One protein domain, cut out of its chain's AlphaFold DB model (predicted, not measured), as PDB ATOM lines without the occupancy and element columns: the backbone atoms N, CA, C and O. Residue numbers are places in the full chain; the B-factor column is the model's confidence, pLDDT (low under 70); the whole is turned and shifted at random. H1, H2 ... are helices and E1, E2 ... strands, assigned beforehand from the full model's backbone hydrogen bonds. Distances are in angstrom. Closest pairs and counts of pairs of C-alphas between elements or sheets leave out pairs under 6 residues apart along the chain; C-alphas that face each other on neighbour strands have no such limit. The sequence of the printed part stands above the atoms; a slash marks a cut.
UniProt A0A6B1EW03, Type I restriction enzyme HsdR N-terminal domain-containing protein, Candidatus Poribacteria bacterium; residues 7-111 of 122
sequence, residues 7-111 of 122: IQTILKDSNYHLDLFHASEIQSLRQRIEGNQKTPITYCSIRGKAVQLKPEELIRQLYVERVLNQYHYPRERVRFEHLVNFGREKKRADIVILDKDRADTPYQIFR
ATOM      1  N   ILE A   7     140.223 130.014  77.620       92.19
ATOM      2  CA  ILE A   7     140.450 130.176  79.060       92.19
ATOM      3  C   ILE A   7     140.273 128.837  79.782       92.19
ATOM      4  O   ILE A   7     141.156 128.427  80.534       92.19
ATOM      5  N   GLN A   8     139.176 128.118  79.521       91.25
ATOM      6  CA  GLN A   8     138.955 126.791  80.107       91.25
ATOM      7  C   GLN A   8     140.021 125.790  79.662       91.25
ATOM      8  O   GLN A   8     140.467 124.970  80.455       91.25
ATOM      9  N   THR A   9     140.473 125.890  78.411       91.62
ATOM     10  CA  THR A   9     141.546 125.043  77.877       91.62
ATOM     11  C   THR A   9     142.865 125.289  78.611       91.62
ATOM     12  O   THR A   9     143.538 124.331  78.977       91.62
ATOM     13  N   ILE A  10     143.212 126.554  78.875       92.25
ATOM     14  CA  ILE A  10     144.417 126.921  79.633       92.25
ATOM     15  C   ILE A  10     144.341 126.381  81.066       92.25
ATOM     16  O   ILE A  10     145.345 125.909  81.588       92.25
ATOM     17  N   LEU A  11     143.168 126.431  81.704       91.19
ATOM     18  CA  LEU A  11     143.006 126.029  83.106       91.19
ATOM     19  C   LEU A  11     142.733 124.535  83.324       91.19
ATOM     20  O   LEU A  11     142.798 124.097  84.471       91.19
ATOM     21  N   LYS A  12     142.460 123.767  82.262       89.31
ATOM     22  CA  LYS A  12     141.969 122.379  82.312       89.31
ATOM     23  C   LYS A  12     142.746 121.463  83.265       89.31
ATOM     24  O   LYS A  12     142.126 120.703  83.997       89.31
ATOM     25  N   ASP A  13     144.074 121.550  83.255       86.25
ATOM     26  CA  ASP A  13     144.962 120.688  84.051       86.25
ATOM     27  C   ASP A  13     145.605 121.444  85.234       86.25
ATOM     28  O   ASP A  13     146.644 121.048  85.763       86.25
ATOM     29  N   SER A  14     145.014 122.573  85.639       87.44
ATOM     30  CA  SER A  14     145.505 123.422  86.728       87.44
ATOM     31  C   SER A  14     144.603 123.355  87.961       87.44
ATOM     32  O   SER A  14     143.415 123.075  87.864       87.44
ATOM     33  N   ASN A  15     145.150 123.710  89.127       87.19
ATOM     34  CA  ASN A  15     144.383 123.837  90.377       87.19
ATOM     35  C   ASN A  15     143.730 125.224  90.543       87.19
ATOM     36  O   ASN A  15     143.430 125.641  91.666       87.19
ATOM     37  N   TYR A  16     143.599 125.986  89.456       87.69
ATOM     38  CA  TYR A  16     143.015 127.320  89.472       87.69
ATOM     39  C   TYR A  16     141.569 127.283  88.997       87.69
ATOM     40  O   TYR A  16     141.235 126.614  88.024       87.69
ATOM     41  N   HIS A  17     140.729 128.070  89.663       87.31
ATOM     42  CA  HIS A  17     139.299 128.131  89.396       87.31
ATOM     43  C   HIS A  17     138.868 129.567  89.103       87.31
ATOM     44  O   HIS A  17     139.376 130.518  89.702       87.31
ATOM     45  N   LEU A  18     137.920 129.716  88.177       90.25
ATOM     46  CA  LEU A  18     137.387 131.018  87.773       90.25
ATOM     47  C   LEU A  18     136.321 131.557  88.730       90.25
ATOM     48  O   LEU A  18     135.961 132.722  88.613       90.25
ATOM     49  N   ASP A  19     135.856 130.752  89.688       88.69
ATOM     50  CA  ASP A  19     134.758 131.088  90.609       88.69
ATOM     51  C   ASP A  19     135.043 132.329  91.469       88.69
ATOM     52  O   ASP A  19     134.137 132.959  92.007       88.69
ATOM     53  N   LEU A  20     136.319 132.706  91.584       85.94
ATOM     54  CA  LEU A  20     136.759 133.908  92.285       85.94
ATOM     55  C   LEU A  20     136.599 135.189  91.456       85.94
ATOM     56  O   LEU A  20     136.869 136.265  91.995       85.94
ATOM     57  N   PHE A  21     136.215 135.096  90.178       90.62
ATOM     58  CA  PHE A  21     136.164 136.197  89.216       90.62
ATOM     59  C   PHE A  21     134.766 136.444  88.657       90.62
ATOM     60  O   PHE A  21     134.005 135.529  88.355       90.62
ATOM     61  N   HIS A  22     134.438 137.721  88.493       92.62
ATOM     62  CA  HIS A  22     133.228 138.163  87.832       92.62
ATOM     63  C   HIS A  22     133.301 137.866  86.333       92.62
ATOM     64  O   HIS A  22     134.355 137.936  85.697       92.62
ATOM     65  N   ALA A  23     132.136 137.607  85.740       91.94
ATOM     66  CA  ALA A  23     132.019 137.344  84.309       91.94
ATOM     67  C   ALA A  23     132.580 138.488  83.446       91.94
ATOM     68  O   ALA A  23     133.149 138.224  82.388       91.94
ATOM     69  N   SER A  24     132.464 139.739  83.902       92.12
ATOM     70  CA  SER A  24     133.035 140.909  83.224       92.12
ATOM     71  C   SER A  24     134.561 140.848  83.146       92.12
ATOM     72  O   SER A  24     135.114 141.080  82.079       92.12
ATOM     73  N   GLU A  25     135.243 140.470  84.229       93.38
ATOM     74  CA  GLU A  25     136.708 140.336  84.267       93.38
ATOM     75  C   GLU A  25     137.180 139.239  83.302       93.38
ATOM     76  O   GLU A  25     138.111 139.435  82.518       93.38
ATOM     77  N   ILE A  26     136.484 138.099  83.315       94.25
ATOM     78  CA  ILE A  26     136.766 136.963  82.430       94.25
ATOM     79  C   ILE A  26     136.546 137.358  80.968       94.25
ATOM     80  O   ILE A  26     137.374 137.045  80.113       94.25
ATOM     81  N   GLN A  27     135.453 138.063  80.673       93.50
ATOM     82  CA  GLN A  27     135.122 138.485  79.317       93.50
ATOM     83  C   GLN A  27     136.097 139.544  78.787       93.50
ATOM     84  O   GLN A  27     136.537 139.427  77.643       93.50
ATOM     85  N   SER A  28     136.482 140.521  79.614       93.00
ATOM     86  CA  SER A  28     137.497 141.520  79.267       93.00
ATOM     87  C   SER A  28     138.836 140.867  78.947       93.00
ATOM     88  O   SER A  28     139.449 141.194  77.933       93.00
ATOM     89  N   LEU A  29     139.285 139.900  79.759       94.50
ATOM     90  CA  LEU A  29     140.500 139.152  79.443       94.50
ATOM     91  C   LEU A  29     140.332 138.371  78.139       94.50
ATOM     92  O   LEU A  29     141.196 138.476  77.277       94.50
ATOM     93  N   ARG A  30     139.215 137.649  77.967       93.56
ATOM     94  CA  ARG A  30     138.932 136.827  76.779       93.56
ATOM     95  C   ARG A  30     139.049 137.621  75.476       93.56
ATOM     96  O   ARG A  30     139.594 137.101  74.510       93.56
ATOM     97  N   GLN A  31     138.585 138.871  75.456       93.56
ATOM     98  CA  GLN A  31     138.664 139.752  74.283       93.56
ATOM     99  C   GLN A  31     140.089 140.204  73.934       93.56
ATOM    100  O   GLN A  31     140.332 140.604  72.800       93.56
ATOM    101  N   ARG A  32     141.024 140.147  74.888       93.94
ATOM    102  CA  ARG A  32     142.430 140.540  74.711       93.94
ATOM    103  C   ARG A  32     143.359 139.355  74.430       93.94
ATOM    104  O   ARG A  32     144.561 139.560  74.270       93.94
ATOM    105  N   ILE A  33     142.832 138.127  74.432       94.44
ATOM    106  CA  ILE A  33     143.617 136.930  74.128       94.44
ATOM    107  C   ILE A  33     143.826 136.847  72.620       94.44
ATOM    108  O   ILE A  33     142.875 136.826  71.843       94.44
ATOM    109  N   GLU A  34     145.083 136.721  72.229       92.06
ATOM    110  CA  GLU A  34     145.520 136.542  70.853       92.06
ATOM    111  C   GLU A  34     146.299 135.224  70.707       92.06
ATOM    112  O   GLU A  34     146.687 134.577  71.687       92.06
ATOM    113  N   GLY A  35     146.558 134.821  69.461       87.19
ATOM    114  CA  GLY A  35     147.287 133.595  69.141       87.19
ATOM    115  C   GLY A  35     146.393 132.356  69.033       87.19
ATOM    116  O   GLY A  35     145.190 132.442  68.803       87.19
ATOM    117  N   ASN A  36     147.006 131.176  69.140       85.00
ATOM    118  CA  ASN A  36     146.317 129.885  69.029       85.00
ATOM    119  C   ASN A  36     146.222 129.185  70.398       85.00
ATOM    120  O   ASN A  36     146.846 129.606  71.367       85.00
ATOM    121  N   GLN A  37     145.487 128.070  70.471       81.19
ATOM    122  CA  GLN A  37     145.301 127.306  71.716       81.19
ATOM    123  C   GLN A  37     146.604 126.770  72.340       81.19
ATOM    124  O   GLN A  37     146.639 126.536  73.543       81.19
ATOM    125  N   LYS A  38     147.673 126.563  71.558       84.62
ATOM    126  CA  LYS A  38     148.972 126.076  72.062       84.62
ATOM    127  C   LYS A  38     149.833 127.203  72.628       84.62
ATOM    128  O   LYS A  38     150.581 126.994  73.580       84.62
ATOM    129  N   THR A  39     149.752 128.389  72.034       90.00
ATOM    130  CA  THR A  39     150.536 129.564  72.424       90.00
ATOM    131  C   THR A  39     149.637 130.795  72.566       90.00
ATOM    132  O   THR A  39     149.801 131.754  71.806       90.00
ATOM    133  N   PRO A  40     148.673 130.779  73.508       94.38
ATOM    134  CA  PRO A  40     147.835 131.937  73.767       94.38
ATOM    135  C   PRO A  40     148.679 133.046  74.391       94.38
ATOM    136  O   PRO A  40     149.479 132.797  75.302       94.38
ATOM    137  N   ILE A  41     148.498 134.270  73.916       96.12
ATOM    138  CA  ILE A  41     149.190 135.455  74.419       96.12
ATOM    139  C   ILE A  41     148.185 136.553  74.760       96.12
ATOM    140  O   ILE A  41     147.073 136.582  74.249       96.12
ATOM    141  N   THR A  42     148.582 137.474  75.630       96.44
ATOM    142  CA  THR A  42     147.866 138.734  75.858       96.44
ATOM    143  C   THR A  42     148.873 139.847  76.081       96.44
ATOM    144  O   THR A  42     149.968 139.612  76.600       96.44
ATOM    145  N   TYR A  43     148.499 141.083  75.765       95.69
ATOM    146  CA  TYR A  43     149.244 142.240  76.243       95.69
ATOM    147  C   TYR A  43     149.059 142.404  77.757       95.69
ATOM    148  O   TYR A  43     147.936 142.369  78.261       95.69
ATOM    149  N   CYS A  44     150.164 142.566  78.482       94.94
ATOM    150  CA  CYS A  44     150.172 142.804  79.918       94.94
ATOM    151  C   CYS A  44     150.461 144.281  80.198       94.94
ATOM    152  O   CYS A  44     151.593 144.739  80.024       94.94
ATOM    153  N   SER A  45     149.458 145.013  80.689       91.44
ATOM    154  CA  SER A  45     149.552 146.453  80.973       91.44
ATOM    155  C   SER A  45     150.570 146.803  82.063       91.44
ATOM    156  O   SER A  45     151.142 147.889  82.036       91.44
ATOM    157  N   ILE A  46     150.838 145.877  82.990       92.88
ATOM    158  CA  ILE A  46     151.807 146.068  84.079       92.88
ATOM    159  C   ILE A  46     153.252 145.871  83.599       92.88
ATOM    160  O   ILE A  46     154.144 146.604  84.014       92.88
ATOM    161  N   ARG A  47     153.506 144.883  82.724       92.44
ATOM    162  CA  ARG A  47     154.851 144.602  82.180       92.44
ATOM    163  C   ARG A  47     155.146 145.354  80.873       92.44
ATOM    164  O   ARG A  47     156.285 145.321  80.421       92.44
ATOM    165  N   GLY A  48     154.140 145.971  80.252       93.81
ATOM    166  CA  GLY A  48     154.272 146.735  79.009       93.81
ATOM    167  C   GLY A  48     154.578 145.894  77.764       93.81
ATOM    168  O   GLY A  48     155.084 146.426  76.780       93.81
ATOM    169  N   LYS A  49     154.314 144.581  77.793       94.94
ATOM    170  CA  LYS A  49     154.648 143.649  76.701       94.94
ATOM    171  C   LYS A  49     153.644 142.509  76.577       94.94
ATOM    172  O   LYS A  49     152.919 142.213  77.529       94.94
ATOM    173  N   ALA A  50     153.650 141.836  75.427       95.62
ATOM    174  CA  ALA A  50     152.939 140.577  75.250       95.62
ATOM    175  C   ALA A  50     153.530 139.485  76.159       95.62
ATOM    176  O   ALA A  50     154.749 139.378  76.328       95.62
ATOM    177  N   VAL A  51     152.658 138.683  76.761       95.38
ATOM    178  CA  VAL A  51     153.009 137.571  77.647       95.38
ATOM    179  C   VAL A  51     152.211 136.334  77.261       95.38
ATOM    180  O   VAL A  51     151.053 136.436  76.864       95.38
ATOM    181  N   GLN A  52     152.828 135.163  77.396       95.81
ATOM    182  CA  GLN A  52     152.140 133.893  77.192       95.81
ATOM    183  C   GLN A  52     151.201 133.601  78.368       95.81
ATOM    184  O   GLN A  52     151.611 133.657  79.529       95.81
ATOM    185  N   LEU A  53     149.958 133.236  78.060       94.88
ATOM    186  CA  LEU A  53     148.942 132.863  79.037       94.88
ATOM    187  C   LEU A  53     149.118 131.412  79.488       94.88
ATOM    188  O   LEU A  53     148.457 130.494  79.012       94.88
ATOM    189  N   LYS A  54     150.024 131.226  80.445       93.38
ATOM    190  CA  LYS A  54     150.029 130.052  81.329       93.38
ATOM    191  C   LYS A  54     148.922 130.188  82.385       93.38
ATOM    192  O   LYS A  54     148.479 131.319  82.609       93.38
ATOM    193  N   PRO A  55     148.511 129.108  83.075       92.62
ATOM    194  CA  PRO A  55     147.485 129.187  84.117       92.62
ATOM    195  C   PRO A  55     147.749 130.296  85.147       92.62
ATOM    196  O   PRO A  55     146.873 131.107  85.429       92.62
ATOM    197  N   GLU A  56     148.986 130.419  85.635       90.94
ATOM    198  CA  GLU A  56     149.367 131.435  86.624       90.94
ATOM    199  C   GLU A  56     149.281 132.856  86.061       90.94
ATOM    200  O   GLU A  56     148.925 133.794  86.771       90.94
ATOM    201  N   GLU A  57     149.643 133.038  84.787       93.25
ATOM    202  CA  GLU A  57     149.570 134.345  84.135       93.25
ATOM    203  C   GLU A  57     148.118 134.724  83.850       93.25
ATOM    204  O   GLU A  57     147.757 135.874  84.057       93.25
ATOM    205  N   LEU A  58     147.268 133.773  83.466       94.31
ATOM    206  CA  LEU A  58     145.839 134.008  83.276       94.31
ATOM    207  C   LEU A  58     145.196 134.539  84.559       94.31
ATOM    208  O   LEU A  58     144.564 135.594  84.539       94.31
ATOM    209  N   ILE A  59     145.432 133.865  85.688       92.88
ATOM    210  CA  ILE A  59     144.940 134.310  86.998       92.88
ATOM    211  C   ILE A  59     145.516 135.685  87.361       92.88
ATOM    212  O   ILE A  59     144.785 136.554  87.834       92.88
ATOM    213  N   ARG A  60     146.799 135.935  87.065       92.81
ATOM    214  CA  ARG A  60     147.428 137.247  87.276       92.81
ATOM    215  C   ARG A  60     146.761 138.361  86.490       92.81
ATOM    216  O   ARG A  60     146.518 139.425  87.052       92.81
ATOM    217  N   GLN A  61     146.434 138.118  85.227       95.00
ATOM    218  CA  GLN A  61     145.744 139.096  84.393       95.00
ATOM    219  C   GLN A  61     144.318 139.361  84.897       95.00
ATOM    220  O   GLN A  61     143.913 140.519  84.931       95.00
ATOM    221  N   LEU A  62     143.592 138.345  85.379       94.44
ATOM    222  CA  LEU A  62     142.268 138.541  85.988       94.44
ATOM    223  C   LEU A  62     142.326 139.381  87.272       94.44
ATOM    224  O   LEU A  62     141.521 140.289  87.459       94.44
ATOM    225  N   TYR A  63     143.311 139.147  88.144       92.81
ATOM    226  CA  TYR A  63     143.499 140.000  89.322       92.81
ATOM    227  C   TYR A  63     143.874 141.436  88.956       92.81
ATOM    228  O   TYR A  63     143.484 142.365  89.657       92.81
ATOM    229  N   VAL A  64     144.621 141.643  87.874       91.50
ATOM    230  CA  VAL A  64     144.950 142.991  87.399       91.50
ATOM    231  C   VAL A  64     143.702 143.714  86.921       91.50
ATOM    232  O   VAL A  64     143.511 144.861  87.305       91.50
ATOM    233  N   GLU A  65     142.828 143.047  86.164       92.44
ATOM    234  CA  GLU A  65     141.530 143.611  85.774       92.44
ATOM    235  C   GLU A  65     140.739 144.080  87.000       92.44
ATOM    236  O   GLU A  65     140.265 145.216  87.028       92.44
ATOM    237  N   ARG A  66     140.689 143.263  88.058       91.75
ATOM    238  CA  ARG A  66     140.070 143.650  89.332       91.75
ATOM    239  C   ARG A  66     140.701 144.895  89.936       91.75
ATOM    240  O   ARG A  66     140.024 145.854  90.297       91.75
ATOM    241  N   VAL A  67     142.019 144.862  90.093       91.38
ATOM    242  CA  VAL A  67     142.771 145.896  90.807       91.38
ATOM    243  C   VAL A  67     142.680 147.238  90.084       91.38
ATOM    244  O   VAL A  67     142.504 148.264  90.741       91.38
ATOM    245  N   LEU A  68     142.760 147.230  88.754       91.62
ATOM    246  CA  LEU A  68     142.714 148.445  87.947       91.62
ATOM    247  C   LEU A  68     141.285 148.972  87.773       91.62
ATOM    248  O   LEU A  68     141.074 150.169  87.926       91.62
ATOM    249  N   ASN A  69     140.306 148.107  87.484       90.94
ATOM    250  CA  ASN A  69     138.967 148.561  87.091       90.94
ATOM    251  C   ASN A  69     137.956 148.572  88.238       90.94
ATOM    252  O   ASN A  69     137.078 149.426  88.268       90.94
ATOM    253  N   GLN A  70     138.046 147.631  89.180       89.25
ATOM    254  CA  GLN A  70     137.116 147.576  90.312       89.25
ATOM    255  C   GLN A  70     137.648 148.383  91.495       89.25
ATOM    256  O   GLN A  70     136.917 149.159  92.108       89.25
ATOM    257  N   TYR A  71     138.933 148.227  91.812       89.94
ATOM    258  CA  TYR A  71     139.557 148.929  92.935       89.94
ATOM    259  C   TYR A  71     140.247 150.239  92.546       89.94
ATOM    260  O   TYR A  71     140.679 150.968  93.435       89.94
ATOM    261  N   HIS A  72     140.312 150.564  91.251       91.56
ATOM    262  CA  HIS A  72     140.828 151.839  90.743       91.56
ATOM    263  C   HIS A  72     142.263 152.156  91.196       91.56
ATOM    264  O   HIS A  72     142.651 153.321  91.316       91.56
ATOM    265  N   TYR A  73     143.080 151.127  91.451       90.75
ATOM    266  CA  TYR A  73     144.491 151.350  91.732       90.75
ATOM    267  C   TYR A  73     145.224 151.704  90.436       90.75
ATOM    268  O   TYR A  73     145.075 151.000  89.437       90.75
ATOM    269  N   PRO A  74     146.065 152.750  90.435       92.06
ATOM    270  CA  PRO A  74     146.873 153.082  89.272       92.06
ATOM    271  C   PRO A  74     147.894 151.969  89.002       92.06
ATOM    272  O   PRO A  74     148.491 151.408  89.929       92.06
ATOM    273  N   ARG A  75     148.121 151.657  87.721       91.38
ATOM    274  CA  ARG A  75     149.046 150.595  87.275       91.38
ATOM    275  C   ARG A  75     150.460 150.777  87.831       91.38
ATOM    276  O   ARG A  75     151.153 149.802  88.104       91.38
ATOM    277  N   GLU A  76     150.861 152.022  88.066       90.19
ATOM    278  CA  GLU A  76     152.162 152.423  88.595       90.19
ATOM    279  C   GLU A  76     152.393 151.900  90.018       90.19
ATOM    280  O   GLU A  76     153.545 151.755  90.427       90.19
ATOM    281  N   ARG A  77     151.325 151.553  90.751       91.44
ATOM    282  CA  ARG A  77     151.391 150.954  92.094       91.44
ATOM    283  C   ARG A  77     151.383 149.428  92.080       91.44
ATOM    284  O   ARG A  77     151.641 148.827  93.116       91.44
ATOM    285  N   VAL A  78     151.111 148.786  90.946       92.12
ATOM    286  CA  VAL A  78     151.016 147.324  90.857       92.12
ATOM    287  C   VAL A  78     152.365 146.737  90.444       92.12
ATOM    288  O   VAL A  78     153.010 147.193  89.498       92.12
ATOM    289  N   ARG A  79     152.823 145.708  91.156       90.31
ATOM    290  CA  ARG A  79     154.040 144.954  90.840       90.31
ATOM    291  C   ARG A  79     153.740 143.469  90.801       90.31
ATOM    292  O   ARG A  79     152.988 142.960  91.626       90.31
ATOM    293  N   PHE A  80     154.374 142.772  89.867       89.25
ATOM    294  CA  PHE A  80     154.331 141.316  89.797       89.25
ATOM    295  C   PHE A  80     155.589 140.706  90.377       89.25
ATOM    296  O   PHE A  80     156.683 141.222  90.156       89.25
ATOM    297  N   GLU A  81     155.421 139.579  91.067       84.81
ATOM    298  CA  GLU A  81     156.515 138.778  91.616       84.81
ATOM    299  C   GLU A  81     157.524 139.618  92.428       84.81
ATOM    300  O   GLU A  81     158.748 139.454  92.332       84.81
ATOM    301  N   HIS A  82     157.001 140.575  93.194       85.25
ATOM    302  CA  HIS A  82     157.789 141.568  93.909       85.25
ATOM    303  C   HIS A  82     158.346 140.982  95.207       85.25
ATOM    304  O   HIS A  82     157.667 140.219  95.900       85.25
ATOM    305  N   LEU A  83     159.595 141.319  95.529       86.06
ATOM    306  CA  LEU A  83     160.237 140.875  96.760       86.06
ATOM    307  C   LEU A  83     159.783 141.767  97.914       86.06
ATOM    308  O   LEU A  83     160.036 142.964  97.910       86.06
ATOM    309  N   VAL A  84     159.134 141.171  98.906       84.19
ATOM    310  CA  VAL A  84     158.611 141.872 100.076       84.19
ATOM    311  C   VAL A  84     159.428 141.501 101.310       84.19
ATOM    312  O   VAL A  84     159.686 140.319 101.563       84.19
ATOM    313  N   ASN A  85     159.808 142.513 102.092       83.06
ATOM    314  CA  ASN A  85     160.452 142.334 103.390       83.06
ATOM    315  C   ASN A  85     159.389 142.009 104.454       83.06
ATOM    316  O   ASN A  85     158.555 142.845 104.790       83.06
ATOM    317  N   PHE A  86     159.442 140.799 104.999       76.69
ATOM    318  CA  PHE A  86     158.648 140.340 106.137       76.69
ATOM    319  C   PHE A  86     159.548 140.266 107.374       76.69
ATOM    320  O   PHE A  86     160.053 139.205 107.748       76.69
ATOM    321  N   GLY A  87     159.797 141.422 107.996       81.50
ATOM    322  CA  GLY A  87     160.735 141.529 109.114       81.50
ATOM    323  C   GLY A  87     162.156 141.160 108.681       81.50
ATOM    324  O   GLY A  87     162.763 141.877 107.889       81.50
ATOM    325  N   ARG A  88     162.685 140.041 109.195       81.56
ATOM    326  CA  ARG A  88     164.027 139.532 108.842       81.56
ATOM    327  C   ARG A  88     164.043 138.666 107.578       81.56
ATOM    328  O   ARG A  88     165.115 138.408 107.040       81.56
ATOM    329  N   GLU A  89     162.885 138.215 107.099       83.56
ATOM    330  CA  GLU A  89     162.776 137.354 105.919       83.56
ATOM    331  C   GLU A  89     162.388 138.161 104.676       83.56
ATOM    332  O   GLU A  89     161.617 139.115 104.757       83.56
ATOM    333  N   LYS A  90     162.859 137.745 103.495       84.19
ATOM    334  CA  LYS A  90     162.394 138.282 102.207       84.19
ATOM    335  C   LYS A  90     161.602 137.210 101.464       84.19
ATOM    336  O   LYS A  90     162.105 136.108 101.263       84.19
ATOM    337  N   LYS A  91     160.371 137.515 101.045       84.44
ATOM    338  CA  LYS A  91     159.499 136.581 100.307       84.44
ATOM    339  C   LYS A  91     159.000 137.229  99.023       84.44
ATOM    340  O   LYS A  91     158.610 138.393  99.037       84.44
ATOM    341  N   ARG A  92     158.979 136.484  97.912       85.62
ATOM    342  CA  ARG A  92     158.332 136.950  96.675       85.62
ATOM    343  C   ARG A  92     156.817 136.790  96.794       85.62
ATOM    344  O   ARG A  92     156.325 135.779  97.303       85.62
ATOM    345  N   ALA A  93     156.092 137.806  96.356       86.06
ATOM    346  CA  ALA A  93     154.639 137.817  96.287       86.06
ATOM    347  C   ALA A  93     154.175 137.953  94.840       86.06
ATOM    348  O   ALA A  93     154.800 138.675  94.068       86.06
ATOM    349  N   ASP A  94     153.078 137.286  94.480       86.12
ATOM    350  CA  ASP A  94     152.619 137.207  93.092       86.12
ATOM    351  C   ASP A  94     152.180 138.558  92.534       86.12
ATOM    352  O   ASP A  94     152.618 138.940  91.446       86.12
ATOM    353  N   ILE A  95     151.348 139.279  93.289       89.31
ATOM    354  CA  ILE A  95     150.942 140.653  92.995       89.31
ATOM    355  C   ILE A  95     151.064 141.474  94.276       89.31
ATOM    356  O   ILE A  95     150.570 141.087  95.335       89.31
ATOM    357  N   VAL A  96     151.699 142.635  94.165       90.44
ATOM    358  CA  VAL A  96     151.802 143.624  95.235       90.44
ATOM    359  C   VAL A  96     151.232 144.943  94.742       90.44
ATOM    360  O   VAL A  96     151.578 145.402  93.656       90.44
ATOM    361  N   ILE A  97     150.376 145.550  95.554       90.00
ATOM    362  CA  ILE A  97     149.976 146.948  95.429       90.00
ATOM    363  C   ILE A  97     150.824 147.729  96.424       90.00
ATOM    364  O   ILE A  97     150.790 147.444  97.620       90.00
ATOM    365  N   LEU A  98     151.602 148.683  95.931       89.69
ATOM    366  CA  LEU A  98     152.463 149.552  96.727       89.69
ATOM    367  C   LEU A  98     151.658 150.700  97.339       89.69
ATOM    368  O   LEU A  98     150.587 151.063  96.845       89.69
ATOM    369  N   ASP A  99     152.159 151.271  98.424       87.31
ATOM    370  CA  ASP A  99     151.601 152.464  99.044       87.31
ATOM    371  C   ASP A  99     151.674 153.667  98.087       87.31
ATOM    372  O   ASP A  99     152.530 153.729  97.203       87.31
ATOM    373  N   LYS A 100     150.721 154.596  98.213       85.25
ATOM    374  CA  LYS A 100     150.646 155.766  97.325       85.25
ATOM    375  C   LYS A 100     151.778 156.768  97.570       85.25
ATOM    376  O   LYS A 100     152.226 157.393  96.616       85.25
ATOM    377  N   ASP A 101     152.238 156.887  98.813       87.38
ATOM    378  CA  ASP A 101     153.228 157.878  99.236       87.38
ATOM    379  C   ASP A 101     154.610 157.228  99.417       87.38
ATOM    380  O   ASP A 101     155.636 157.905  99.397       87.38
ATOM    381  N   ARG A 102     154.656 155.896  99.576       83.00
ATOM    382  CA  ARG A 102     155.890 155.122  99.764       83.00
ATOM    383  C   ARG A 102     156.016 154.019  98.720       83.00
ATOM    384  O   ARG A 102     155.541 152.902  98.917       83.00
ATOM    385  N   ALA A 103     156.741 154.316  97.644       74.38
ATOM    386  CA  ALA A 103     156.908 153.424  96.496       74.38
ATOM    387  C   ALA A 103     157.510 152.040  96.827       74.38
ATOM    388  O   ALA A 103     157.306 151.105  96.062       74.38
ATOM    389  N   ASP A 104     158.192 151.882  97.965       76.38
ATOM    390  CA  ASP A 104     158.787 150.603  98.390       76.38
ATOM    391  C   ASP A 104     158.012 149.906  99.520       76.38
ATOM    392  O   ASP A 104     158.438 148.871 100.033       76.38
ATOM    393  N   THR A 105     156.880 150.470  99.952       81.25
ATOM    394  CA  THR A 105     156.057 149.890 101.021       81.25
ATOM    395  C   THR A 105     154.881 149.123 100.415       81.25
ATOM    396  O   THR A 105     154.041 149.730  99.755       81.25
ATOM    397  N   PRO A 106     154.765 147.803 100.635       82.38
ATOM    398  CA  PRO A 106     153.580 147.049 100.245       82.38
ATOM    399  C   PRO A 106     152.352 147.531 101.021       82.38
ATOM    400  O   PRO A 106     152.355 147.534 102.249       82.38
ATOM    401  N   TYR A 107     151.293 147.886 100.301       82.00
ATOM    402  CA  TYR A 107     149.980 148.202 100.858       82.00
ATOM    403  C   TYR A 107     149.081 146.960 100.897       82.00
ATOM    404  O   TYR A 107     148.478 146.651 101.922       82.00
ATOM    405  N   GLN A 108     149.029 146.205  99.794       83.81
ATOM    406  CA  GLN A 108     148.253 144.967  99.698       83.81
ATOM    407  C   GLN A 108     149.020 143.901  98.919       83.81
ATOM    408  O   GLN A 108     149.673 144.187  97.917       83.81
ATOM    409  N   ILE A 109     148.940 142.657  99.385       81.62
ATOM    410  CA  ILE A 109     149.659 141.520  98.813       81.62
ATOM    411  C   ILE A 109     148.634 140.459  98.427       81.62
ATOM    412  O   ILE A 109     147.918 139.952  99.289       81.62
ATOM    413  N   PHE A 110     148.594 140.091  97.148       79.00
ATOM    414  CA  PHE A 110     147.827 138.947  96.671       79.00
ATOM    415  C   PHE A 110     148.784 137.791  96.405       79.00
ATOM    416  O   PHE A 110     149.808 137.940  95.733       79.00
ATOM    417  N   ARG A 111     148.442 136.630  96.960       74.81
ATOM    418  CA  ARG A 111     149.151 135.375  96.739       74.81
ATOM    419  C   ARG A 111     148.173 134.363  96.185       74.81
ATOM    420  O   ARG A 111     147.089 134.195  96.748       74.81
TER     421      ARG A 111
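AT A GLANCE: This is residues 7 to 111 of the 122 residues of the protein "Type I restriction enzyme HsdR N-terminal domain-containing protein" of Candidatus Poribacteria bacterium (UniProt A0A6B1EW03). One helix, H3, runs through the middle between two small three-stranded sheets, with H1 and H2 beside it on the side of the first sheet, E1 to E3. The second sheet, E4 to E6, is sharply folded: E4 and E5 bend midway, and the tip of their hairpin turns away from H3 to one end of the domain. The printed part has 105 residues, with three named helices and six named strands in the order H1 H2 E1 E2 E3 H3 E4 E5 E6; the sheets run E1 E2 E3 and E4 E5 E6, both antiparallel, and the class is mixed. The whole is compact, with a radius of gyration of the C-alphas of 14.4 A, yet elongated in outline, spanning 42 by 27 by 26 A.

HOW THE PARTS SIT: H1, residues 7 to 11, and H3, residues 55 to 70, only just touch, with 3 pairs of C-alphas within 8 A, the closest those of Leu 11 and Pro 55 at 5.6 A. H2, residues 23 to 31, touches residues 61 to 66 of H3 at a steep tilt of 63 degrees, opposite ways; the closest C-alphas, of Glu 25 and Glu 65, are 6.0 A apart. E1, residues 33 to 35, E2, residues 40 to 44, and E3, residues 49 to 52, form a meander, each strand the antiparallel neighbour of the one before. N 34 and O 41 are 2.8 A apart, and N 44 and O 49 2.9 A, within hydrogen-bond range. H3 is on this sheet at a height of 10.7 A, over E2 and E3, slantwise to the strands at 36 degrees to E2 on the local plane. E4, residues 78 to 86, E5, residues 89 to 98, and E6, residues 106 to 110, form a second meander, strongly twisted; E4 bends by 89 degrees at residue 81 and E5 by 103 degrees at residue 95. N 79 and O 96 are 2.8 A apart, and N 97 and O 108 2.8 A, within hydrogen-bond range. With H3 on one face, this sheet makes two layers, a helix layer and a sheet layer; H3 has a height of 9.7 A over the sheet and lies over E5, along the strands at 19 degrees to E5 on the local plane. In H1, H2 and H3 every O i to N i+4 pair is within hydrogen-bond range.

IN THESE COORDINATES: H1 begins at C-alpha 7 (140.450, 130.176, 79.060). H2 is 12.3 A long from first to last C-alpha, E2 12.7 A, E4 18.5 A and E5 18.4 A. H3 is 22.0 A long, from C-alpha 55 (147.485, 129.187, 84.117) to C-alpha 70. E6 ends at C-alpha 110 (147.827, 138.947, 96.671).

THE WHOLE: The two C-alphas farthest apart, of Asn 36 and Arg 88, are 44.6 A apart. The printed part has no cut, and the link of H1 to H2 is long, with 11 residues. The mean pLDDT of the printed part is 89.3, and no printed residue is under 70.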